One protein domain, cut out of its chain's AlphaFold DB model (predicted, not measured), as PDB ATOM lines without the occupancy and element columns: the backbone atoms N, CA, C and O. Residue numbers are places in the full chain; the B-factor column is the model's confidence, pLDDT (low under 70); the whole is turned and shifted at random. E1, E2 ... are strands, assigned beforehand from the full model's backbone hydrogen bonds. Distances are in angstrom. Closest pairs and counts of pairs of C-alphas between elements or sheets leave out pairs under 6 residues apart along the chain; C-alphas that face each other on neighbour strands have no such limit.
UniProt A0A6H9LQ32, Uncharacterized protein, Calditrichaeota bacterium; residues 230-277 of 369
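Overview. This is residues 230 to 277 of the 369 residues of an uncharacterized protein of Calditrichaeota bacterium (UniProt A0A6H9LQ32). The model is a long, thin, strongly twisted ribbon, with the long strand E1 as its spine. E3 is paired along the first part of E1 and E2 along the last part, and the link between E2 and E3 makes a loop near the middle of the rod. The printed part has 48 residues with no named helix and three named strands in the order E1, E2, E3; the sheet runs E2, E1, E3, antiparallel throughout, and the class is all strand. It is only just extended, close to loose, with a radius of gyration of the C-alphas of 14.4 A, and its outline is a rod of 52 by 16 by 12 A.

Along the chain. E1, residues 230 to 245, is the longest strand by residues and measures 43.2 A from first to last C-alpha; it begins with C-alpha 230 at (152.157, 90.879, 152.728). E1 bends by 51 degrees at residue 241. E2, residues 248 to 258, measures 22.6 A and begins with C-alpha 248 at (154.804, 68.799, 117.068). It bends by 76 degrees at residue 253. E3, residues 266 to 277, measures 32.8 A and ends with C-alpha 277 at (144.992, 97.142, 156.452).

Arrangement. E1 is the inner strand of the strongly twisted sheet, whose C-alphas lie up to 5.3 A off the best plane. E2 and E3 are its edge strands. E1 and E3 are antiparallel, with 158 degrees between their directions. Their C-alphas that face each other run from 230 and 274, 5.4 A apart, to 238 and 266, 5.1 A apart. Within hydrogen-bond range are, for instance, N 232 and O 272 at 2.8 A and N 270 and O 234 at 3.0 A. E1 and E2 form a hairpin, antiparallel at 136 degrees. C-alphas 248 and 245 face each other at 4.1 A, and C-alphas 258 and 237 at 5.4 A. N 239 and O 256 are within hydrogen-bond range at 2.9 A, as are N 258 and O 237 at 2.8 A. E2 and E3 are apart.

Size, cuts and confidence. The two C-alphas farthest apart are those of Asp 246 and Leu 277, at 52.1 A. The first and last printed C-alphas, those of Thr 230 and Leu 277, are 10.2 A apart. The printed part has no cut. The link from E1 to E2 is tight, with 2 residues, and the link from E2 to E3 is short, with 7; neither is long. The mean pLDDT of the printed part is 77.7, and it is under 70 at residues 246 to 250, of which 248 to 250 belong to E2, and at residues 259 to 262.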
ATOM      1  N   THR A 230     152.287  92.328 152.883       82.94
ATOM      2  CA  THR A 230     152.157  90.879 152.728       82.94
ATOM      3  C   THR A 230     152.531  90.496 151.307       82.94
ATOM      4  O   THR A 230     152.110  91.135 150.347       82.94
ATOM      5  N   GLU A 231     153.327  89.444 151.184       85.06
ATOM      6  CA  GLU A 231     153.660  88.839 149.902       85.06
ATOM      7  C   GLU A 231     152.499  87.944 149.456       85.06
ATOM      8  O   GLU A 231     152.100  87.021 150.170       85.06
ATOM      9  N   VAL A 232     151.936  88.240 148.288       81.94
ATOM     10  CA  VAL A 232     150.896  87.438 147.645       81.94
ATOM     11  C   VAL A 232     151.465  86.897 146.341       81.94
ATOM     12  O   VAL A 232     152.136  87.602 145.591       81.94
ATOM     13  N   GLU A 233     151.223  85.614 146.087       81.56
ATOM     14  CA  GLU A 233     151.610  84.986 144.829       81.56
ATOM     15  C   GLU A 233     150.659  85.456 143.721       81.56
ATOM     16  O   GLU A 233     149.496  85.045 143.677       81.56
ATOM     17  N   ASP A 234     151.152  86.302 142.816       73.88
ATOM     18  CA  ASP A 234     150.456  86.638 141.580       73.88
ATOM     19  C   ASP A 234     150.803  85.583 140.523       73.88
ATOM     20  O   ASP A 234     151.931  85.476 140.027       73.88
ATOM     21  N   THR A 235     149.833  84.715 140.236       80.50
ATOM     22  CA  THR A 235     150.021  83.612 139.292       80.50
ATOM     23  C   THR A 235     149.405  83.974 137.953       80.50
ATOM     24  O   THR A 235     148.187  83.913 137.778       80.50
ATOM     25  N   ILE A 236     150.258  84.257 136.969       79.50
ATOM     26  CA  ILE A 236     149.829  84.490 135.590       79.50
ATOM     27  C   ILE A 236     149.879  83.169 134.820       79.50
ATOM     28  O   ILE A 236     150.914  82.499 134.719       79.50
ATOM     29  N   CYS A 237     148.733  82.803 134.252       82.81
ATOM     30  CA  CYS A 237     148.595  81.679 133.340       82.81
ATOM     31  C   CYS A 237     148.943  82.121 131.913       82.81
ATOM     32  O   CYS A 237     148.364  83.075 131.392       82.81
ATOM     33  N   TRP A 238     149.863  81.412 131.265       81.75
ATOM     34  CA  TRP A 238     150.219  81.612 129.866       81.75
ATOM     35  C   TRP A 238     149.711  80.439 129.034       81.75
ATOM     36  O   TRP A 238     150.046  79.280 129.292       81.75
ATOM     37  N   VAL A 239     148.922  80.759 128.015       85.00
ATOM     38  CA  VAL A 239     148.424  79.809 127.018       85.00
ATOM     39  C   VAL A 239     149.188  80.052 125.727       85.00
ATOM     40  O   VAL A 239     149.343  81.193 125.280       85.00
ATOM     41  N   CYS A 240     149.711  78.988 125.138       82.19
ATOM     42  CA  CYS A 240     150.400  79.070 123.871       82.19
ATOM     43  C   CYS A 240     149.384  79.200 122.736       82.19
ATOM     44  O   CYS A 240     148.500  78.361 122.566       82.19
ATOM     45  N   THR A 241     149.525  80.245 121.928       82.88
ATOM     46  CA  THR A 241     148.650  80.478 120.774       82.88
ATOM     47  C   THR A 241     149.225  79.904 119.484       82.88
ATOM     48  O   THR A 241     148.456  79.553 118.592       82.88
ATOM     49  N   ASP A 242     150.552  79.736 119.403       82.62
ATOM     50  CA  ASP A 242     151.249  79.238 118.214       82.62
ATOM     51  C   ASP A 242     152.311  78.177 118.560       82.62
ATOM     52  O   ASP A 242     153.461  78.485 118.909       82.62
ATOM     53  N   TRP A 243     151.935  76.905 118.397       80.94
ATOM     54  CA  TRP A 243     152.820  75.747 118.545       80.94
ATOM     55  C   TRP A 243     153.579  75.429 117.248       80.94
ATOM     56  O   TRP A 243     152.998  75.368 116.161       80.94
ATOM     57  N   LEU A 244     154.889  75.175 117.349       78.69
ATOM     58  CA  LEU A 244     155.674  74.635 116.234       78.69
ATOM     59  C   LEU A 244     155.244  73.195 115.919       78.69
ATOM     60  O   LEU A 244     155.129  72.349 116.801       78.69
ATOM     61  N   ILE A 245     155.054  72.921 114.627       72.25
ATOM     62  CA  ILE A 245     154.520  71.645 114.122       72.25
ATOM     63  C   ILE A 245     155.613  70.559 113.998       72.25
ATOM     64  O   ILE A 245     155.285  69.382 113.869       72.25
ATOM     65  N   ASP A 246     156.906  70.908 114.054       69.25
ATOM     66  CA  ASP A 246     158.004  69.935 113.921       69.25
ATOM     67  C   ASP A 246     159.226  70.300 114.799       69.25
ATOM     68  O   ASP A 246     159.978  71.215 114.445       69.25
ATOM     69  N   PRO A 247     159.425  69.634 115.956       59.19
ATOM     70  CA  PRO A 247     158.618  68.531 116.485       59.19
ATOM     71  C   PRO A 247     157.255  69.038 116.998       59.19
ATOM     72  O   PRO A 247     157.223  70.087 117.648       59.19
ATOM     73  N   PRO A 248     156.147  68.316 116.752       64.69
ATOM     74  CA  PRO A 248     154.804  68.799 117.068       64.69
ATOM     75  C   PRO A 248     154.640  69.061 118.566       64.69
ATOM     76  O   PRO A 248     155.013  68.219 119.384       64.69
ATOM     77  N   ASP A 249     154.097  70.234 118.892       64.56
ATOM     78  CA  ASP A 249     153.687  70.664 120.237       64.56
ATOM     79  C   ASP A 249     154.826  70.699 121.273       64.56
ATOM     80  O   ASP A 249     154.610  70.546 122.472       64.56
ATOM     81  N   THR A 250     156.075  70.880 120.822       68.38
ATOM     82  CA  THR A 250     157.245  70.896 121.727       68.38
ATOM     83  C   THR A 250     157.820  72.279 121.996       68.38
ATOM     84  O   THR A 250     158.469  72.477 123.022       68.38
ATOM     85  N   ILE A 251     157.616  73.234 121.088       76.25
ATOM     86  CA  ILE A 251     158.149  74.592 121.212       76.25
ATOM     87  C   ILE A 251     157.020  75.573 120.920       76.25
ATOM     88  O   ILE A 251     156.527  75.652 119.794       76.25
ATOM     89  N   CYS A 252     156.626  76.329 121.938       78.75
ATOM     90  CA  CYS A 252     155.707  77.441 121.775       78.75
ATOM     91  C   CYS A 252     156.460  78.667 121.245       78.75
ATOM     92  O   CYS A 252     157.517  79.026 121.768       78.75
ATOM     93  N   THR A 253     155.922  79.310 120.212       81.50
ATOM     94  CA  THR A 253     156.521  80.514 119.606       81.50
ATOM     95  C   THR A 253     155.847  81.807 120.040       81.50
ATOM     96  O   THR A 253     156.435  82.877 119.884       81.50
ATOM     97  N   ASN A 254     154.646  81.707 120.605       81.25
ATOM     98  CA  ASN A 254     153.859  82.850 121.027       81.25
ATOM     99  C   ASN A 254     152.986  82.480 122.227       81.25
ATOM    100  O   ASN A 254     152.210  81.525 122.164       81.25
ATOM    101  N   TYR A 255     153.116  83.247 123.304       81.25
ATOM    102  CA  TYR A 255     152.338  83.075 124.522       81.25
ATOM    103  C   TYR A 255     151.389  84.254 124.697       81.25
ATOM    104  O   TYR A 255     151.768  85.406 124.488       81.25
ATOM    105  N   GLN A 256     150.173  83.961 125.143       82.44
ATOM    106  CA  GLN A 256     149.194  84.956 125.549       82.44
ATOM    107  C   GLN A 256     148.773  84.689 126.997       82.44
ATOM    108  O   GLN A 256     148.570  83.538 127.386       82.44
ATOM    109  N   SER A 257     148.654  85.742 127.806       80.19
ATOM    110  CA  SER A 257     148.173  85.616 129.182       80.19
ATOM    111  C   SER A 257     146.662  85.354 129.215       80.19
ATOM    112  O   SER A 257     145.892  85.933 128.443       80.19
ATOM    113  N   SER A 258     146.235  84.464 130.110       74.44
ATOM    114  CA  SER A 258     144.837  84.116 130.372       74.44
ATOM    115  C   SER A 258     144.524  84.305 131.856       74.44
ATOM    116  O   SER A 258     145.355  84.020 132.712       74.44
ATOM    117  N   LEU A 259     143.309  84.765 132.164       68.06
ATOM    118  CA  LEU A 259     142.798  84.899 133.538       68.06
ATOM    119  C   LEU A 259     142.108  83.616 134.041       68.06
ATOM    120  O   LEU A 259     141.624  83.569 135.169       68.06
ATOM    121  N   LEU A 260     142.008  82.589 133.191       65.06
ATOM    122  CA  LEU A 260     141.352  81.320 133.496       65.06
ATOM    123  C   LEU A 260     142.407  80.218 133.641       65.06
ATOM    124  O   LEU A 260     143.164  79.962 132.708       65.06
ATOM    125  N   PHE A 261     142.421  79.559 134.803       68.19
ATOM    126  CA  PHE A 261     143.431  78.565 135.195       68.19
ATOM    127  C   PHE A 261     143.222  77.156 134.613       68.19
ATOM    128  O   PHE A 261     143.980  76.245 134.942       68.19
ATOM    129  N   GLU A 262     142.189  76.932 133.798       69.94
ATOM    130  CA  GLU A 262     141.799  75.571 133.399       69.94
ATOM    131  C   GLU A 262     142.665  74.974 132.269       69.94
ATOM    132  O   GLU A 262     142.780  73.753 132.215       69.94
ATOM    133  N   ASP A 263     143.355  75.794 131.458       70.75
ATOM    134  CA  ASP A 263     144.131  75.349 130.280       70.75
ATOM    135  C   ASP A 263     145.517  76.036 130.166       70.75
ATOM    136  O   ASP A 263     145.883  76.571 129.120       70.75
ATOM    137  N   CYS A 264     146.298  76.079 131.251       74.88
ATOM    138  CA  CYS A 264     147.621  76.723 131.239       74.88
ATOM    139  C   CYS A 264     148.715  75.818 130.651       74.88
ATOM    140  O   CYS A 264     148.971  74.733 131.174       74.88
ATOM    141  N   ASP A 265     149.434  76.309 129.638       78.88
ATOM    142  CA  ASP A 265     150.609  75.632 129.068       78.88
ATOM    143  C   ASP A 265     151.894  75.948 129.851       78.88
ATOM    144  O   ASP A 265     152.800  75.122 129.961       78.88
ATOM    145  N   SER A 266     151.970  77.153 130.419       77.00
ATOM    146  CA  SER A 266     153.031  77.584 131.325       77.00
ATOM    147  C   SER A 266     152.460  78.533 132.375       77.00
ATOM    148  O   SER A 266     151.553  79.312 132.098       77.00
ATOM    149  N   THR A 267     153.008  78.505 133.585       77.12
ATOM    150  CA  THR A 267     152.625  79.417 134.670       77.12
ATOM    151  C   THR A 267     153.854  80.172 135.144       77.12
ATOM    152  O   THR A 267     154.893  79.554 135.391       77.12
ATOM    153  N   SER A 268     153.746  81.489 135.294       76.62
ATOM    154  CA  SER A 268     154.738  82.288 136.014       76.62
ATOM    155  C   SER A 268     154.154  82.689 137.360       76.62
ATOM    156  O   SER A 268     153.066  83.257 137.404       76.62
ATOM    157  N   ILE A 269     154.873  82.369 138.433       78.81
ATOM    158  CA  ILE A 269     154.557  82.838 139.781       78.81
ATOM    159  C   ILE A 269     155.470  84.028 140.032       78.81
ATOM    160  O   ILE A 269     156.694  83.868 140.060       78.81
ATOM    161  N   GLU A 270     154.877  85.203 140.164       79.00
ATOM    162  CA  GLU A 270     155.562  86.404 140.615       79.00
ATOM    163  C   GLU A 270     155.097  86.707 142.038       79.00
ATOM    164  O   GLU A 270     153.926  86.537 142.373       79.00
ATOM    165  N   ILE A 271     156.033  87.063 142.914       81.25
ATOM    166  CA  ILE A 271     155.685  87.469 144.273       81.25
ATOM    167  C   ILE A 271     155.436  88.967 144.213       81.25
ATOM    168  O   ILE A 271     156.373  89.724 143.955       81.25
ATOM    169  N   ASP A 272     154.195  89.378 144.456       81.50
ATOM    170  CA  ASP A 272     153.841  90.785 144.584       81.50
ATOM    171  C   ASP A 272     153.665  91.152 146.062       81.50
ATOM    172  O   ASP A 272     153.201  90.355 146.881       81.50
ATOM    173  N   THR A 273     154.078  92.362 146.432       83.88
ATOM    174  CA  THR A 273     153.953  92.865 147.804       83.88
ATOM    175  C   THR A 273     152.760  93.802 147.889       83.88
ATOM    176  O   THR A 273     152.834  94.963 147.489       83.88
ATOM    177  N   VAL A 274     151.671  93.326 148.486       83.69
ATOM    178  CA  VAL A 274     150.459  94.125 148.695       83.69
ATOM    179  C   VAL A 274     150.402  94.658 150.125       83.69
ATOM    180  O   VAL A 274     150.871  94.026 151.072       83.69
ATOM    181  N   GLY A 275     149.840  95.854 150.296       83.75
ATOM    182  CA  GLY A 275     149.563  96.413 151.621       83.75
ATOM    183  C   GLY A 275     148.161  96.022 152.068       83.75
ATOM    184  O   GLY A 275     147.201  96.383 151.395       83.75
ATOM    185  N   LEU A 276     148.042  95.320 153.192       85.81
ATOM    186  CA  LEU A 276     146.760  95.014 153.825       85.81
ATOM    187  C   LEU A 276     146.573  95.882 155.067       85.81
ATOM    188  O   LEU A 276     147.524  96.115 155.817       85.81
ATOM    189  N   LEU A 277     145.350  96.371 155.268       87.44
ATOM    190  CA  LEU A 277     144.992  97.142 156.452       87.44
ATOM    191  C   LEU A 277     145.058  96.236 157.682       87.44
ATOM    192  O   LEU A 277     144.375  95.208 157.742       87.44
TER     193      LEU A 277